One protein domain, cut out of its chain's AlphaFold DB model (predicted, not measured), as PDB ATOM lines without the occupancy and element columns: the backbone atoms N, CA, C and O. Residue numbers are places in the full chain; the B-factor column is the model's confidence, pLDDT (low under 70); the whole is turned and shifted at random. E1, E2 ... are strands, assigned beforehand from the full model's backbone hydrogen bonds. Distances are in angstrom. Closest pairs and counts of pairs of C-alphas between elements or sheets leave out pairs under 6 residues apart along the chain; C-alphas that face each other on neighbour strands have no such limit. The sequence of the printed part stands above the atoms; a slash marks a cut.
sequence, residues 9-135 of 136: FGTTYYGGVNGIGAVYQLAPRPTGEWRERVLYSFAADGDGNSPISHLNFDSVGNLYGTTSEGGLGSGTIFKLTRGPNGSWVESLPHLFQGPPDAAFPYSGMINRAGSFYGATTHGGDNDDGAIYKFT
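AT A GLANCE: This is residues 9 to 135 of the 136 residues of an uncharacterized protein of Verrucomicrobia bacterium (UniProt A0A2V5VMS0). Three small sheets of three strands each follow one another along an elongated body. E1 E2 E3 and E4 E5 E6 lie partly face to face as a sandwich with crossed strands, and E7 E8 E9 is a third sheet toward the other end of the long axis, with E7 coming close to E4 in the middle. The printed part has 127 residues with nine named strands, E1 to E9 in order, and no named helix; the class is all strand, though under half of the residues, 54, are in named elements. Each sheet is antiparallel, ordered as along the chain. The whole is compact, with a radius of gyration of the C-alphas of 14.8 A, and spans 53 by 34 by 28 A.

HOW THE PARTS SIT: Begin at E4, residues 63 to 67, E5, 76 to 82, and E6, 88 to 95, a meander, each strand the antiparallel neighbour of the one before. Look for N 78 and O 65, 2.9 A apart, between E4 and E5, and N 79 and O 91, 2.8 A, between E5 and E6. This sheet is strongly twisted, with C-alphas up to 4.7 A off its best plane. A second meander is E1, 9 to 12, E2, 22 to 28, and E3, 34 to 41; here find N 24 and O 10 at 2.9 A and N 25 and O 37 at 2.8 A. These two sheets make a sandwich, two sheets face to face, with their strands at 45 degrees. The closest C-alphas of E3 and E6 are those of Leu 39 and Trp 88, 6.1 A apart. The third meander is E7, 109 to 112, E8, 115 to 120, and E9, 130 to 134, with N 110 and O 117 at 2.8 A and N 134 and O 116 at 2.8 A. The closest C-alphas of E4 and E7 are those of Gly 65 and Met 109, 6.8 A apart; E1 and E9 are apart.

IN THESE COORDINATES: Find C-alpha 63 at (46.714, -15.871, 23.005), where E4 begins; it runs 13.1 A, E5 19.2 A and E6 19.5 A. E1 begins at C-alpha 9, (41.842, -13.464, 15.838), and runs 10.5 A; E2 runs 19.3 A and E3 19.5 A. E7 runs 9.7 A, E8 16.5 A and E9 12.4 A, ending at C-alpha 134, (47.290, -28.203, 29.251).

THE WHOLE: The C-alphas of Thr 31 and Asp 125 are the two farthest apart, 53.7 A. The long links are E3 to E4, residues 42 to 62, and E6 to E7, residues 96 to 108. The printed part has no cut, its mean pLDDT is 93.4, and no printed residue is under 70.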
ATOM      1  N   PHE A   9      40.522 -12.848  15.792       95.75
ATOM      2  CA  PHE A   9      41.842 -13.464  15.838       95.75
ATOM      3  C   PHE A   9      41.761 -14.863  15.240       95.75
ATOM      4  O   PHE A   9      40.833 -15.623  15.560       95.75
ATOM      5  N   GLY A  10      42.732 -15.205  14.399       95.56
ATOM      6  CA  GLY A  10      42.794 -16.502  13.741       95.56
ATOM      7  C   GLY A  10      44.203 -16.874  13.314       95.56
ATOM      8  O   GLY A  10      45.142 -16.087  13.455       95.56
ATOM      9  N   THR A  11      44.324 -18.091  12.796       95.56
ATOM     10  CA  THR A  11      45.559 -18.613  12.220       95.56
ATOM     11  C   THR A  11      45.360 -18.943  10.747       95.56
ATOM     12  O   THR A  11      44.233 -19.164  10.294       95.56
ATOM     13  N   THR A  12      46.449 -18.961   9.988       94.88
ATOM     14  CA  THR A  12      46.466 -19.468   8.615       94.88
ATOM     15  C   THR A  12      47.445 -20.628   8.512       94.88
ATOM     16  O   THR A  12      48.572 -20.517   8.982       94.88
ATOM     17  N   TYR A  13      47.023 -21.723   7.875       93.62
ATOM     18  CA  TYR A  13      47.871 -22.902   7.664       93.62
ATOM     19  C   TYR A  13      49.135 -22.564   6.863       93.62
ATOM     20  O   TYR A  13      50.238 -22.915   7.253       93.62
ATOM     21  N   TYR A  14      48.960 -21.794   5.786       93.12
ATOM     22  CA  TYR A  14      50.039 -21.201   5.003       93.12
ATOM     23  C   TYR A  14      49.992 -19.673   5.080       93.12
ATOM     24  O   TYR A  14      48.987 -19.083   5.486       93.12
ATOM     25  N   GLY A  15      51.079 -19.023   4.671       90.56
ATOM     26  CA  GLY A  15      51.236 -17.567   4.712       90.56
ATOM     27  C   GLY A  15      52.239 -17.119   5.773       90.56
ATOM     28  O   GLY A  15      53.102 -17.892   6.183       90.56
ATOM     29  N   GLY A  16      52.157 -15.856   6.188       91.06
ATOM     30  CA  GLY A  16      53.230 -15.230   6.964       91.06
ATOM     31  C   GLY A  16      54.503 -15.027   6.137       91.06
ATOM     32  O   GLY A  16      54.539 -15.316   4.941       91.06
ATOM     33  N   VAL A  17      55.557 -14.522   6.780       91.31
ATOM     34  CA  VAL A  17      56.828 -14.177   6.109       91.31
ATOM     35  C   VAL A  17      57.469 -15.380   5.405       91.31
ATOM     36  O   VAL A  17      58.003 -15.228   4.311       91.31
ATOM     37  N   ASN A  18      57.373 -16.573   5.999       89.69
ATOM     38  CA  ASN A  18      58.032 -17.786   5.503       89.69
ATOM     39  C   ASN A  18      57.082 -18.752   4.773       89.69
ATOM     40  O   ASN A  18      57.496 -19.838   4.380       89.69
ATOM     41  N   GLY A  19      55.803 -18.399   4.615       93.50
ATOM     42  CA  GLY A  19      54.802 -19.260   3.976       93.50
ATOM     43  C   GLY A  19      54.289 -20.423   4.837       93.50
ATOM     44  O   GLY A  19      53.387 -21.122   4.391       93.50
ATOM     45  N   ILE A  20      54.795 -20.597   6.061       94.12
ATOM     46  CA  ILE A  20      54.490 -21.721   6.971       94.12
ATOM     47  C   ILE A  20      53.387 -21.421   8.002       94.12
ATOM     48  O   ILE A  20      53.165 -22.181   8.944       94.12
ATOM     49  N   GLY A  21      52.701 -20.293   7.825       95.88
ATOM     50  CA  GLY A  21      51.554 -19.898   8.625       95.88
ATOM     51  C   GLY A  21      51.795 -18.678   9.506       95.88
ATOM     52  O   GLY A  21      52.919 -18.228   9.743       95.88
ATOM     53  N   ALA A  22      50.690 -18.102   9.969       96.06
ATOM     54  CA  ALA A  22      50.698 -16.887  10.770       96.06
ATOM     55  C   ALA A  22      49.519 -16.833  11.741       96.06
ATOM     56  O   ALA A  22      48.486 -17.473  11.536       96.06
ATOM     57  N   VAL A  23      49.663 -15.998  12.769       96.75
ATOM     58  CA  VAL A  23      48.564 -15.517  13.608       96.75
ATOM     59  C   VAL A  23      48.197 -14.109  13.164       96.75
ATOM     60  O   VAL A  23      49.067 -13.239  13.076       96.75
ATOM     61  N   TYR A  24      46.916 -13.853  12.917       96.06
ATOM     62  CA  TYR A  24      46.427 -12.557  12.452       96.06
ATOM     63  C   TYR A  24      45.292 -12.010  13.320       96.06
ATOM     64  O   TYR A  24      44.605 -12.734  14.044       96.06
ATOM     65  N   GLN A  25      45.094 -10.700  13.202       96.31
ATOM     66  CA  GLN A  25      43.942  -9.963  13.697       96.31
ATOM     67  C   GLN A  25      43.223  -9.296  12.522       96.31
ATOM     68  O   GLN A  25      43.856  -8.622  11.712       96.31
ATOM     69  N   LEU A  26      41.897  -9.396  12.476       96.81
ATOM     70  CA  LEU A  26      41.033  -8.549  11.661       96.81
ATOM     71  C   LEU A  26      40.283  -7.595  12.590       96.81
ATOM     72  O   LEU A  26      39.556  -8.029  13.481       96.81
ATOM     73  N   ALA A  27      40.455  -6.296  12.384       96.81
ATOM     74  CA  ALA A  27      39.725  -5.257  13.103       96.81
ATOM     75  C   ALA A  27      38.605  -4.693  12.218       96.81
ATOM     76  O   ALA A  27      38.907  -4.275  11.094       96.81
ATOM     77  N   PRO A  28      37.346  -4.638  12.684       95.94
ATOM     78  CA  PRO A  28      36.264  -4.082  11.884       95.94
ATOM     79  C   PRO A  28      36.460  -2.570  11.721       95.94
ATOM     80  O   PRO A  28      36.884  -1.874  12.647       95.94
ATOM     81  N   ARG A  29      36.151  -2.045  10.536       94.75
ATOM     82  CA  ARG A  29      36.080  -0.608  10.254       94.75
ATOM     83  C   ARG A  29      34.615  -0.161  10.209       94.75
ATOM     84  O   ARG A  29      33.759  -0.951   9.815       94.75
ATOM     85  N   PRO A  30      34.308   1.113  10.524       92.00
ATOM     86  CA  PRO A  30      32.937   1.638  10.446       92.00
ATOM     87  C   PRO A  30      32.280   1.491   9.066       92.00
ATOM     88  O   PRO A  30      31.061   1.446   8.967       92.00
ATOM     89  N   THR A  31      33.083   1.404   8.006       91.81
ATOM     90  CA  THR A  31      32.643   1.238   6.615       91.81
ATOM     91  C   THR A  31      32.294  -0.208   6.242       91.81
ATOM     92  O   THR A  31      31.941  -0.462   5.096       91.81
ATOM     93  N   GLY A  32      32.392  -1.163   7.178       89.19
ATOM     94  CA  GLY A  32      32.121  -2.589   6.948       89.19
ATOM     95  C   GLY A  32      33.323  -3.399   6.447       89.19
ATOM     96  O   GLY A  32      33.265  -4.625   6.396       89.19
ATOM     97  N   GLU A  33      34.431  -2.735   6.119       95.25
ATOM     98  CA  GLU A  33      35.703  -3.379   5.783       95.25
ATOM     99  C   GLU A  33      36.420  -3.907   7.031       95.25
ATOM    100  O   GLU A  33      36.200  -3.436   8.147       95.25
ATOM    101  N   TRP A  34      37.366  -4.821   6.836       96.38
ATOM    102  CA  TRP A  34      38.241  -5.307   7.899       96.38
ATOM    103  C   TRP A  34      39.678  -4.860   7.648       96.38
ATOM    104  O   TRP A  34      40.198  -4.968   6.541       96.38
ATOM    105  N   ARG A  35      40.346  -4.349   8.684       96.44
ATOM    106  CA  ARG A  35      41.790  -4.107   8.663       96.44
ATOM    107  C   ARG A  35      42.507  -5.344   9.176       96.44
ATOM    108  O   ARG A  35      42.399  -5.655  10.361       96.44
ATOM    109  N   GLU A  36      43.271  -5.982   8.307       95.62
ATOM    110  CA  GLU A  36      44.167  -7.068   8.682       95.62
ATOM    111  C   GLU A  36      45.437  -6.539   9.362       95.62
ATOM    112  O   GLU A  36      45.946  -5.460   9.042       95.62
ATOM    113  N   ARG A  37      45.944  -7.315  10.317       94.88
ATOM    114  CA  ARG A  37      47.271  -7.177  10.901       94.88
ATOM    115  C   ARG A  37      47.816  -8.563  11.234       94.88
ATOM    116  O   ARG A  37      47.237  -9.258  12.067       94.88
ATOM    117  N   VAL A  38      48.972  -8.914  10.679       95.56
ATOM    118  CA  VAL A  38      49.749 -10.072  11.135       95.56
ATOM    119  C   VAL A  38      50.316  -9.778  12.526       95.56
ATOM    120  O   VAL A  38      50.945  -8.741  12.753       95.56
ATOM    121  N   LEU A  39      50.040 -10.667  13.475       95.69
ATOM    122  CA  LEU A  39      50.503 -10.572  14.858       95.69
ATOM    123  C   LEU A  39      51.809 -11.334  15.060       95.69
ATOM    124  O   LEU A  39      52.693 -10.842  15.755       95.69
ATOM    125  N   TYR A  40      51.910 -12.509  14.439       95.69
ATOM    126  CA  TYR A  40      53.079 -13.376  14.476       95.69
ATOM    127  C   TYR A  40      53.177 -14.154  13.162       95.69
ATOM    128  O   TYR A  40      52.157 -14.588  12.627       95.69
ATOM    129  N   SER A  41      54.387 -14.299  12.628       95.88
ATOM    130  CA  SER A  41      54.687 -15.207  11.517       95.88
ATOM    131  C   SER A  41      55.631 -16.263  12.048       95.88
ATOM    132  O   SER A  41      56.677 -15.898  12.577       95.88
ATOM    133  N   PHE A  42      55.253 -17.523  11.891       95.12
ATOM    134  CA  PHE A  42      56.072 -18.632  12.346       95.12
ATOM    135  C   PHE A  42      57.345 -18.765  11.496       95.12
ATOM    136  O   PHE A  42      57.382 -18.375  10.314       95.12
ATOM    137  N   ALA A  43      58.400 -19.302  12.097       88.69
ATOM    138  CA  ALA A  43      59.713 -19.503  11.507       88.69
ATOM    139  C   ALA A  43      60.169 -20.960  11.683       88.69
ATOM    140  O   ALA A  43      60.115 -21.544  12.749       88.69
ATOM    141  N   ALA A  44      60.653 -21.592  10.613       74.81
ATOM    142  CA  ALA A  44      60.999 -23.019  10.631       74.81
ATOM    143  C   ALA A  44      62.225 -23.377  11.517       74.81
ATOM    144  O   ALA A  44      62.801 -24.450  11.360       74.81
ATOM    145  N   ASP A  45      62.655 -22.490  12.418       77.12
ATOM    146  CA  ASP A  45      63.831 -22.573  13.285       77.12
ATOM    147  C   ASP A  45      63.546 -23.175  14.676       77.12
ATOM    148  O   ASP A  45      64.288 -22.939  15.630       77.12
ATOM    149  N   GLY A  46      62.515 -24.018  14.783       82.81
ATOM    150  CA  GLY A  46      62.159 -24.728  16.017       82.81
ATOM    151  C   GLY A  46      60.925 -24.174  16.727       82.81
ATOM    152  O   GLY A  46      60.551 -24.713  17.771       82.81
ATOM    153  N   ASP A  47      60.268 -23.159  16.157       91.56
ATOM    154  CA  ASP A  47      58.893 -22.813  16.513       91.56
ATOM    155  C   ASP A  47      57.867 -23.749  15.844       91.56
ATOM    156  O   ASP A  47      58.211 -24.811  15.314       91.56
ATOM    157  N   GLY A  48      56.580 -23.425  15.946       92.38
ATOM    158  CA  GLY A  48      55.515 -24.211  15.338       92.38
ATOM    159  C   GLY A  48      55.302 -23.964  13.835       92.38
ATOM    160  O   GLY A  48      55.392 -22.858  13.344       92.38
ATOM    161  N   ASN A  49      54.880 -24.975  13.081       94.12
ATOM    162  CA  ASN A  49      54.514 -24.854  11.664       94.12
ATOM    163  C   ASN A  49      53.041 -25.229  11.457       94.12
ATOM    164  O   ASN A  49      52.518 -26.133  12.114       94.12
ATOM    165  N   SER A  50      52.387 -24.579  10.493       94.25
ATOM    166  CA  SER A  50      51.082 -24.998   9.997       94.25
ATOM    167  C   SER A  50      50.006 -24.912  11.087       94.25
ATOM    168  O   SER A  50      49.418 -25.911  11.505       94.25
ATOM    169  N   PRO A  51      49.736 -23.705  11.617       94.81
ATOM    170  CA  PRO A  51      48.772 -23.526  12.687       94.81
ATOM    171  C   PRO A  51      47.340 -23.786  12.191       94.81
ATOM    172  O   PRO A  51      46.720 -22.941  11.539       94.81
ATOM    173  N   ILE A  52      46.792 -24.948  12.559       81.12
ATOM    174  CA  ILE A  52      45.383 -25.326  12.370       81.12
ATOM    175  C   ILE A  52      44.702 -25.307  13.734       81.12
ATOM    176  O   ILE A  52      44.468 -26.342  14.352       81.12
ATOM    177  N   SER A  53      44.413 -24.117  14.258       81.38
ATOM    178  CA  SER A  53      43.677 -24.032  15.514       81.38
ATOM    179  C   SER A  53      42.883 -22.748  15.662       81.38
ATOM    180  O   SER A  53      43.257 -21.667  15.206       81.38
ATOM    181  N   HIS A  54      41.760 -22.861  16.367       88.88
ATOM    182  CA  HIS A  54      41.173 -21.690  16.991       88.88
ATOM    183  C   HIS A  54      42.078 -21.215  18.129       88.88
ATOM    184  O   HIS A  54      42.617 -22.010  18.898       88.88
ATOM    185  N   LEU A  55      42.200 -19.898  18.249       94.69
ATOM    186  CA  LEU A  55      42.928 -19.266  19.340       94.69
ATOM    187  C   LEU A  55      42.038 -19.125  20.570       94.69
ATOM    188  O   LEU A  55      40.828 -18.920  20.445       94.69
ATOM    189  N   ASN A  56      42.661 -19.132  21.742       94.56
ATOM    190  CA  ASN A  56      42.004 -18.876  23.014       94.56
ATOM    191  C   ASN A  56      42.730 -17.773  23.787       94.56
ATOM    192  O   ASN A  56      43.958 -17.741  23.815       94.56
ATOM    193  N   PHE A  57      41.976 -16.902  24.460       92.75
ATOM    194  CA  PHE A  57      42.541 -15.961  25.426       92.75
ATOM    195  C   PHE A  57      42.659 -16.597  26.816       92.75
ATOM    196  O   PHE A  57      41.772 -17.351  27.232       92.75
ATOM    197  N   ASP A  58      43.712 -16.246  27.556       92.00
ATOM    198  CA  ASP A  58      43.695 -16.327  29.021       92.00
ATOM    199  C   ASP A  58      43.113 -15.050  29.658       92.00
ATOM    200  O   ASP A  58      42.724 -14.098  28.976       92.00
ATOM    201  N   SER A  59      43.020 -15.029  30.991       89.62
ATOM    202  CA  SER A  59      42.423 -13.923  31.748       89.62
ATOM    203  C   SER A  59      43.215 -12.613  31.680       89.62
ATOM    204  O   SER A  59      42.648 -11.558  31.964       89.62
ATOM    205  N   VAL A  60      44.494 -12.663  31.298       90.50
ATOM    206  CA  VAL A  60      45.375 -11.490  31.190       90.50
ATOM    207  C   VAL A  60      45.605 -11.055  29.737       90.50
ATOM    208  O   VAL A  60      46.278 -10.056  29.496       90.50
ATOM    209  N   GLY A  61      44.995 -11.747  28.770       90.75
ATOM    210  CA  GLY A  61      44.977 -11.367  27.358       90.75
ATOM    211  C   GLY A  61      46.077 -11.994  26.499       90.75
ATOM    212  O   GLY A  61      46.298 -11.519  25.381       90.75
ATOM    213  N   ASN A  62      46.743 -13.049  26.971       94.81
ATOM    214  CA  ASN A  62      47.633 -13.843  26.122       94.81
ATOM    215  C   ASN A  62      46.812 -14.743  25.196       94.81
ATOM    216  O   ASN A  62      45.753 -15.237  25.586       94.81
ATOM    217  N   LEU A  63      47.316 -14.971  23.987       95.69
ATOM    218  CA  LEU A  63      46.714 -15.871  23.005       95.69
ATOM    219  C   LEU A  63      47.406 -17.226  23.053       95.69
ATOM    220  O   LEU A  63      48.626 -17.279  22.965       95.69
ATOM    221  N   TYR A  64      46.631 -18.300  23.115       96.50
ATOM    222  CA  TYR A  64      47.120 -19.671  23.009       96.50
ATOM    223  C   TYR A  64      46.520 -20.345  21.785       96.50
ATOM    224  O   TYR A  64      45.345 -20.138  21.463       96.50
ATOM    225  N   GLY A  65      47.317 -21.181  21.139       96.31
ATOM    226  CA  GLY A  65      46.904 -22.015  20.021       96.31
ATOM    227  C   GLY A  65      47.853 -23.191  19.852       96.31
ATOM    228  O   GLY A  65      48.780 -23.373  20.642       96.31
ATOM    229  N   THR A  66      47.604 -23.986  18.820       96.69
ATOM    230  CA  THR A  66      48.473 -25.096  18.437       96.69
ATOM    231  C   THR A  66      48.954 -24.980  17.004       96.69
ATOM    232  O   THR A  66      48.269 -24.420  16.138       96.69
ATOM    233  N   THR A  67      50.128 -25.552  16.768       96.00
ATOM    234  CA  THR A  67      50.665 -25.843  15.438       96.00
ATOM    235  C   THR A  67      50.657 -27.346  15.215       96.00
ATOM    236  O   THR A  67      50.977 -28.092  16.142       96.00
ATOM    237  N   SER A  68      50.258 -27.811  14.026       95.06
ATOM    238  CA  SER A  68      50.240 -29.254  13.751       95.06
ATOM    239  C   SER A  68      51.651 -29.817  13.611       95.06
ATOM    240  O   SER A  68      51.879 -30.972  13.934       95.06
ATOM    241  N   GLU A  69      52.598 -28.995  13.166       94.44
ATOM    242  CA  GLU A  69      53.991 -29.371  12.935       94.44
ATOM    243  C   GLU A  69      54.942 -28.370  13.614       94.44
ATOM    244  O   GLU A  69      54.513 -27.459  14.334       94.44
ATOM    245  N   GLY A  70      56.247 -28.534  13.392       93.75
ATOM    246  CA  GLY A  70      57.290 -27.731  14.032       93.75
ATOM    247  C   GLY A  70      57.612 -28.213  15.448       93.75
ATOM    248  O   GLY A  70      57.270 -29.337  15.829       93.75
ATOM    249  N   GLY A  71      58.318 -27.391  16.221       93.19
ATOM    250  CA  GLY A  71      58.889 -27.772  17.504       93.19
ATOM    251  C   GLY A  71      59.889 -28.911  17.324       93.19
ATOM    252  O   GLY A  71      60.897 -28.771  16.636       93.19
ATOM    253  N   LEU A  72      59.564 -30.073  17.892       94.56
ATOM    254  CA  LEU A  72      60.328 -31.315  17.717       94.56
ATOM    255  C   LEU A  72      59.874 -32.143  16.496       94.56
ATOM    256  O   LEU A  72      60.245 -33.304  16.360       94.56
ATOM    257  N   GLY A  73      59.050 -31.562  15.620       93.81
ATOM    258  CA  GLY A  73      58.462 -32.208  14.440       93.81
ATOM    259  C   GLY A  73      57.021 -32.693  14.632       93.81
ATOM    260  O   GLY A  73      56.396 -33.107  13.664       93.81
ATOM    261  N   SER A  74      56.484 -32.609  15.852       95.31
ATOM    262  CA  SER A  74      55.168 -33.155  16.229       95.31
ATOM    263  C   SER A  74      54.123 -32.091  16.591       95.31
ATOM    264  O   SER A  74      53.018 -32.431  17.020       95.31
ATOM    265  N   GLY A  75      54.457 -30.807  16.433       95.38
ATOM    266  CA  GLY A  75      53.578 -29.696  16.783       95.38
ATOM    267  C   GLY A  75      53.923 -29.033  18.114       95.38
ATOM    268  O   GLY A  75      54.753 -29.506  18.894       95.38
ATOM    269  N   THR A  76      53.252 -27.917  18.390       96.06
ATOM    270  CA  THR A  76      53.454 -27.131  19.616       96.06
ATOM    271  C   THR A  76      52.127 -26.649  20.193       96.06
ATOM    272  O   THR A  76      51.136 -26.507  19.471       96.06
ATOM    273  N   ILE A  77      52.120 -26.348  21.493       96.56
ATOM    274  CA  ILE A  77      51.222 -25.338  22.057       96.56
ATOM    275  C   ILE A  77      52.033 -24.049  22.121       96.56
ATOM    276  O   ILE A  77      53.020 -23.985  22.855       96.56
ATOM    277  N   PHE A  78      51.611 -23.024  21.383       96.75
ATOM    278  CA  PHE A  78      52.247 -21.710  21.401       96.75
ATOM    279  C   PHE A  78      51.436 -20.725  22.241       96.75
ATOM    280  O   PHE A  78      50.212 -20.831  22.379       96.75
ATOM    281  N   LYS A  79      52.132 -19.726  22.777       97.12
ATOM    282  CA  LYS A  79      51.566 -18.596  23.509       97.12
ATOM    283  C   LYS A  79      52.108 -17.297  22.936       97.12
ATOM    284  O   LYS A  79      53.315 -17.075  22.967       97.12
ATOM    285  N   LEU A  80      51.223 -16.394  22.524       97.12
ATOM    286  CA  LEU A  80      51.574 -15.013  22.208       97.12
ATOM    287  C   LEU A  80      51.216 -14.094  23.375       97.12
ATOM    288  O   LEU A  80      50.059 -14.006  23.789       97.12
ATOM    289  N   THR A  81      52.213 -13.364  23.865       97.19
ATOM    290  CA  THR A  81      52.065 -12.344  24.910       97.19
ATOM    291  C   THR A  81      52.186 -10.957  24.292       97.19
ATOM    292  O   THR A  81      53.058 -10.724  23.451       97.19
ATOM    293  N   ARG A  82      51.331 -10.010  24.702       93.00
ATOM    294  CA  ARG A  82      51.470  -8.610  24.274       93.00
ATOM    295  C   ARG A  82      52.677  -7.969  24.951       93.00
ATOM    296  O   ARG A  82      52.724  -7.853  26.171       93.00
ATOM    297  N   GLY A  83      53.617  -7.502  24.139       90.00
ATOM    298  CA  GLY A  83      54.713  -6.650  24.575       90.00
ATOM    299  C   GLY A  83      54.261  -5.204  24.839       90.00
ATOM    300  O   GLY A  83      53.192  -4.785  24.382       90.00
ATOM    301  N   PRO A  84      55.097  -4.402  25.521       85.44
ATOM    302  CA  PRO A  84      54.777  -3.022  25.910       85.44
ATOM    303  C   PRO A  84      54.486  -2.095  24.719       85.44
ATOM    304  O   PRO A  84      53.698  -1.164  24.842       85.44
ATOM    305  N   ASN A  85      55.047  -2.390  23.544       87.94
ATOM    306  CA  ASN A  85      54.845  -1.603  22.321       87.94
ATOM    307  C   ASN A  85      53.696  -2.137  21.446       87.94
ATOM    308  O   ASN A  85      53.578  -1.785  20.273       87.94
ATOM    309  N   GLY A  86      52.872  -3.046  21.976       84.81
ATOM    310  CA  GLY A  86      51.811  -3.705  21.216       84.81
ATOM    311  C   GLY A  86      52.319  -4.698  20.165       84.81
ATOM    312  O   GLY A  86      51.537  -5.091  19.292       84.81
ATOM    313  N   SER A  87      53.599  -5.082  20.228       91.81
ATOM    314  CA  SER A  87      54.135  -6.271  19.562       91.81
ATOM    315  C   SER A  87      53.620  -7.534  20.249       91.81
ATOM    316  O   SER A  87      53.153  -7.487  21.388       91.81
ATOM    317  N   TRP A  88      53.699  -8.662  19.555       95.25
ATOM    318  CA  TRP A  88      53.449  -9.971  20.140       95.25
ATOM    319  C   TRP A  88      54.762 -10.732  20.208       95.25
ATOM    320  O   TRP A  88      55.557 -10.678  19.271       95.25
ATOM    321  N   VAL A  89      54.991 -11.387  21.339       95.56
ATOM    322  CA  VAL A  89      56.162 -12.228  21.583       95.56
ATOM    323  C   VAL A  89      55.670 -13.647  21.785       95.56
ATOM    324  O   VAL A  89      54.775 -13.875  22.606       95.56
ATOM    325  N   GLU A  90      56.231 -14.572  21.017       96.00
ATOM    326  CA  GLU A  90      55.944 -15.993  21.136       96.00
ATOM    327  C   GLU A  90      56.740 -16.625  22.283       96.00
ATOM    328  O   GLU A  90      57.859 -16.231  22.611       96.00
ATOM    329  N   SER A  91      56.123 -17.622  22.903       96.56
ATOM    330  CA  SER A  91      56.778 -18.643  23.707       96.56
ATOM    331  C   SER A  91      56.102 -19.984  23.431       96.56
ATOM    332  O   SER A  91      54.918 -20.021  23.089       96.56
ATOM    333  N   LEU A  92      56.838 -21.079  23.617       96.38
ATOM    334  CA  LEU A  92      56.361 -22.441  23.380       96.38
ATOM    335  C   LEU A  92      56.215 -23.163  24.725       96.38
ATOM    336  O   LEU A  92      57.138 -23.854  25.154       96.38
ATOM    337  N   PRO A  93      55.099 -22.973  25.450       96.81
ATOM    338  CA  PRO A  93      54.894 -23.631  26.736       96.81
ATOM    339  C   PRO A  93      54.870 -25.162  26.653       96.81
ATOM    340  O   PRO A  93      55.083 -25.820  27.669       96.81
ATOM    341  N   HIS A  94      54.606 -25.737  25.476       96.12
ATOM    342  CA  HIS A  94      54.694 -27.175  25.275       96.12
ATOM    343  C   HIS A  94      55.129 -27.521  23.849       96.12
ATOM    344  O   HIS A  94      54.593 -26.990  22.872       96.12
ATOM    345  N   LEU A  95      56.081 -28.448  23.755       96.12
ATOM    346  CA  LEU A  95      56.496 -29.101  22.522       96.12
ATOM    347  C   LEU A  95      56.020 -30.547  22.599       96.12
ATOM    348  O   LEU A  95      56.427 -31.267  23.511       96.12
ATOM    349  N   PHE A  96      55.191 -30.949  21.644       95.44
ATOM    350  CA  PHE A  96      54.763 -32.335  21.536       95.44
ATOM    351  C   PHE A  96      55.966 -33.203  21.153       95.44
ATOM    352  O   PHE A  96      56.737 -32.838  20.258       95.44
ATOM    353  N   GLN A  97      56.153 -34.327  21.843       95.50
ATOM    354  CA  GLN A  97      57.332 -35.184  21.651       95.50
ATOM    355  C   GLN A  97      57.136 -36.273  20.592       95.50
ATOM    356  O   GLN A  97      58.110 -36.905  20.185       95.50
ATOM    357  N   GLY A  98      55.901 -36.489  20.134       93.44
ATOM    358  CA  GLY A  98      55.549 -37.685  19.375       93.44
ATOM    359  C   GLY A  98      55.088 -38.833  20.274       93.44
ATOM    360  O   GLY A  98      55.096 -38.708  21.500       93.44
ATOM    361  N   PRO A  99      54.654 -39.961  19.692       93.12
ATOM    362  CA  PRO A  99      54.170 -41.105  20.461       93.12
ATOM    363  C   PRO A  99      55.246 -41.606  21.442       93.12
ATOM    364  O   PRO A  99      56.406 -41.741  21.043       93.12
ATOM    365  N   PRO A 100      54.907 -41.875  22.719       92.56
ATOM    366  CA  PRO A 100      53.557 -42.032  23.274       92.56
ATOM    367  C   PRO A 100      52.905 -40.756  23.845       92.56
ATOM    368  O   PRO A 100      51.791 -40.853  24.345       92.56
ATOM    369  N   ASP A 101      53.558 -39.592  23.809       91.56
ATOM    370  CA  ASP A 101      53.022 -38.333  24.356       91.56
ATOM    371  C   ASP A 101      51.773 -37.882  23.579       91.56
ATOM    372  O   ASP A 101      50.636 -38.207  23.923       91.56
ATOM    373  N   ALA A 102      51.985 -37.154  22.494       94.44
ATOM    374  CA  ALA A 102      50.958 -36.678  21.590       94.44
ATOM    375  C   ALA A 102      51.653 -36.092  20.358       94.44
ATOM    376  O   ALA A 102      52.816 -35.689  20.429       94.44
ATOM    377  N   ALA A 103      50.967 -36.066  19.218       96.06
ATOM    378  CA  ALA A 103      51.494 -35.465  17.999       96.06
ATOM    379  C   ALA A 103      50.402 -35.030  17.024       96.06
ATOM    380  O   ALA A 103      49.350 -35.660  16.902       96.06
ATOM    381  N   PHE A 104      50.695 -33.962  16.290       95.44
ATOM    382  CA  PHE A 104      49.844 -33.390  15.252       95.44
ATOM    383  C   PHE A 104      48.465 -32.924  15.776       95.44
ATOM    384  O   PHE A 104      47.415 -33.493  15.458       95.44
ATOM    385  N   PRO A 105      48.430 -31.869  16.613       94.81
ATOM    386  CA  PRO A 105      47.191 -31.284  17.135       94.81
ATOM    387  C   PRO A 105      46.426 -30.478  16.063       94.81
ATOM    388  O   PRO A 105      46.522 -29.251  16.001       94.81
ATOM    389  N   TYR A 106      45.618 -31.151  15.241       89.88
ATOM    390  CA  TYR A 106      44.834 -30.523  14.160       89.88
ATOM    391  C   TYR A 106      43.522 -29.850  14.598       89.88
ATOM    392  O   TYR A 106      42.919 -29.109  13.824       89.88
ATOM    393  N   SER A 107      43.032 -30.132  15.807       83.44
ATOM    394  CA  SER A 107      41.690 -29.713  16.256       83.44
ATOM    395  C   SER A 107      41.680 -28.444  17.123       83.44
ATOM    396  O   SER A 107      40.617 -27.975  17.536       83.44
ATOM    397  N   GLY A 108      42.850 -27.844  17.371       86.62
ATOM    398  CA  GLY A 108      43.010 -26.731  18.304       86.62
ATOM    399  C   GLY A 108      42.678 -27.100  19.751       86.62
ATOM    400  O   GLY A 108      42.765 -28.259  20.155       86.62
ATOM    401  N   MET A 109      42.324 -26.091  20.552       93.75
ATOM    402  CA  MET A 109      42.002 -26.257  21.972       93.75
ATOM    403  C   MET A 109      40.725 -25.514  22.354       93.75
ATOM    404  O   MET A 109      40.385 -24.489  21.760       93.75
ATOM    405  N   ILE A 110      40.084 -25.971  23.425       94.00
ATOM    406  CA  ILE A 110      39.042 -25.236  24.145       94.00
ATOM    407  C   ILE A 110      39.552 -24.811  25.524       94.00
ATOM    408  O   ILE A 110      40.128 -25.615  26.256       94.00
ATOM    409  N   ASN A 111      39.331 -23.552  25.904       92.94
ATOM    410  CA  ASN A 111      39.605 -23.079  27.261       92.94
ATOM    411  C   ASN A 111      38.417 -23.365  28.190       92.94
ATOM    412  O   ASN A 111      37.297 -22.904  27.952       92.94
ATOM    413  N   ARG A 112      38.670 -24.063  29.298       94.25
ATOM    414  CA  ARG A 112      37.730 -24.236  30.403       94.25
ATOM    415  C   ARG A 112      38.413 -23.887  31.721       94.25
ATOM    416  O   ARG A 112      39.220 -24.654  32.237       94.25
ATOM    417  N   ALA A 113      38.022 -22.743  32.284       91.81
ATOM    418  CA  ALA A 113      38.497 -22.254  33.581       91.81
ATOM    419  C   ALA A 113      40.034 -22.146  33.687       91.81
ATOM    420  O   ALA A 113      40.603 -22.436  34.734       91.81
ATOM    421  N   GLY A 114      40.702 -21.729  32.606       90.62
ATOM    422  CA  GLY A 114      42.155 -21.530  32.572       90.62
ATOM    423  C   GLY A 114      42.954 -22.767  32.164       90.62
ATOM    424  O   GLY A 114      44.141 -22.644  31.890       90.62
ATOM    425  N   SER A 115      42.315 -23.934  32.057       95.62
ATOM    426  CA  SER A 115      42.915 -25.109  31.427       95.62
ATOM    427  C   SER A 115      42.444 -25.241  29.983       95.62
ATOM    428  O   SER A 115      41.265 -25.056  29.678       95.62
ATOM    429  N   PHE A 116      43.362 -25.618  29.108       95.19
ATOM    430  CA  PHE A 116      43.112 -25.893  27.705       95.19
ATOM    431  C   PHE A 116      42.995 -27.395  27.477       95.19
ATOM    432  O   PHE A 116      43.784 -28.169  28.009       95.19
ATOM    433  N   TYR A 117      42.005 -27.802  26.692       95.81
ATOM    434  CA  TYR A 117      41.772 -29.199  26.340       95.81
ATOM    435  C   TYR A 117      41.774 -29.327  24.825       95.81
ATOM    436  O   TYR A 117      41.160 -28.501  24.149       95.81
ATOM    437  N   GLY A 118      42.446 -30.342  24.301       95.06
ATOM    438  CA  GLY A 118      42.561 -30.571  22.864       95.06
ATOM    439  C   GLY A 118      42.768 -32.044  22.544       95.06
ATOM    440  O   GLY A 118      42.856 -32.878  23.448       95.06
ATOM    441  N   ALA A 119      42.825 -32.345  21.250       95.25
ATOM    442  CA  ALA A 119      43.048 -33.689  20.740       95.25
ATOM    443  C   ALA A 119      44.173 -33.707  19.699       95.25
ATOM    444  O   ALA A 119      44.315 -32.768  18.906       95.25
ATOM    445  N   THR A 120      44.929 -34.797  19.684       95.81
ATOM    446  CA  THR A 120      45.984 -35.098  18.712       95.81
ATOM    447  C   THR A 120      45.634 -36.344  17.907       95.81
ATOM    448  O   THR A 120      44.881 -37.189  18.385       95.81
ATOM    449  N   THR A 121      46.145 -36.458  16.679       95.56
ATOM    450  CA  THR A 121      45.901 -37.646  15.836       95.56
ATOM    451  C   THR A 121      46.875 -38.786  16.109       95.56
ATOM    452  O   THR A 121      46.595 -39.906  15.712       95.56
ATOM    453  N   HIS A 122      47.985 -38.494  16.787       96.25
ATOM    454  CA  HIS A 122      48.991 -39.455  17.231       96.25
ATOM    455  C   HIS A 122      49.247 -39.300  18.740       96.25
ATOM    456  O   HIS A 122      48.966 -38.239  19.319       96.25
ATOM    457  N   GLY A 123      49.774 -40.348  19.374       94.69
ATOM    458  CA  GLY A 123      49.999 -40.445  20.824       94.69
ATOM    459  C   GLY A 123      49.222 -41.569  21.516       94.69
ATOM    460  O   GLY A 123      48.378 -42.230  20.912       94.69
ATOM    461  N   GLY A 124      49.508 -41.778  22.804       92.31
ATOM    462  CA  GLY A 124      48.985 -42.903  23.585       92.31
ATOM    463  C   GLY A 124      49.643 -44.248  23.250       92.31
ATOM    464  O   GLY A 124      50.527 -44.337  22.399       92.31
ATOM    465  N   ASP A 125      49.200 -45.311  23.929       90.38
ATOM    466  CA  ASP A 125      49.834 -46.642  23.869       90.38
ATOM    467  C   ASP A 125      49.776 -47.304  22.480       90.38
ATOM    468  O   ASP A 125      50.656 -48.092  22.139       90.38
ATOM    469  N   ASN A 126      48.755 -46.980  21.679       93.25
ATOM    470  CA  ASN A 126      48.536 -47.550  20.343       93.25
ATOM    471  C   ASN A 126      48.747 -46.546  19.203       93.25
ATOM    472  O   ASN A 126      48.509 -46.892  18.052       93.25
ATOM    473  N   ASP A 127      49.169 -45.319  19.513       95.75
ATOM    474  CA  ASP A 127      49.308 -44.238  18.533       95.75
ATOM    475  C   ASP A 127      48.000 -43.834  17.804       95.75
ATOM    476  O   ASP A 127      48.022 -43.270  16.715       95.75
ATOM    477  N   ASP A 128      46.840 -44.084  18.422       94.94
ATOM    478  CA  ASP A 128      45.509 -43.748  17.876       94.94
ATOM    479  C   ASP A 128      45.052 -42.310  18.223       94.94
ATOM    480  O   ASP A 128      43.893 -41.935  18.019       94.94
ATOM    481  N   GLY A 129      45.956 -41.504  18.786       94.75
ATOM    482  CA  GLY A 129      45.686 -40.145  19.241       94.75
ATOM    483  C   GLY A 129      45.435 -40.037  20.743       94.75
ATOM    484  O   GLY A 129      45.157 -41.011  21.445       94.75
ATOM    485  N   ALA A 130      45.526 -38.809  21.253       94.00
ATOM    486  CA  ALA A 130      45.349 -38.514  22.670       94.00
ATOM    487  C   ALA A 130      44.447 -37.293  22.881       94.00
ATOM    488  O   ALA A 130      44.474 -36.328  22.118       94.00
ATOM    489  N   ILE A 131      43.664 -37.318  23.965       94.62
ATOM    490  CA  ILE A 131      43.040 -36.116  24.526       94.62
ATOM    491  C   ILE A 131      43.962 -35.596  25.621       94.62
ATOM    492  O   ILE A 131      44.267 -36.324  26.565       94.62
ATOM    493  N   TYR A 132      44.366 -34.333  25.530       93.75
ATOM    494  CA  TYR A 132      45.247 -33.719  26.516       93.75
ATOM    495  C   TYR A 132      44.562 -32.584  27.271       93.75
ATOM    496  O   TYR A 132      43.620 -31.943  26.797       93.75
ATOM    497  N   LYS A 133      45.094 -32.317  28.466       95.75
ATOM    498  CA  LYS A 133      44.831 -31.118  29.256       95.75
ATOM    499  C   LYS A 133      46.148 -30.374  29.439       95.75
ATOM    500  O   LYS A 133      47.074 -30.903  30.042       95.75
ATOM    501  N   PHE A 134      46.192 -29.126  29.006       94.75
ATOM    502  CA  PHE A 134      47.290 -28.203  29.251       94.75
ATOM    503  C   PHE A 134      46.844 -27.126  30.249       94.75
ATOM    504  O   PHE A 134      45.761 -26.557  30.125       94.75
ATOM    505  N   THR A 135      47.647 -26.861  31.279       95.00
ATOM    506  CA  THR A 135      47.395 -25.779  32.246       95.00
ATOM    507  C   THR A 135      48.628 -24.876  32.262       95.00
ATOM    508  O   THR A 135      49.694 -25.394  32.593       95.00
TER     509      THR A 135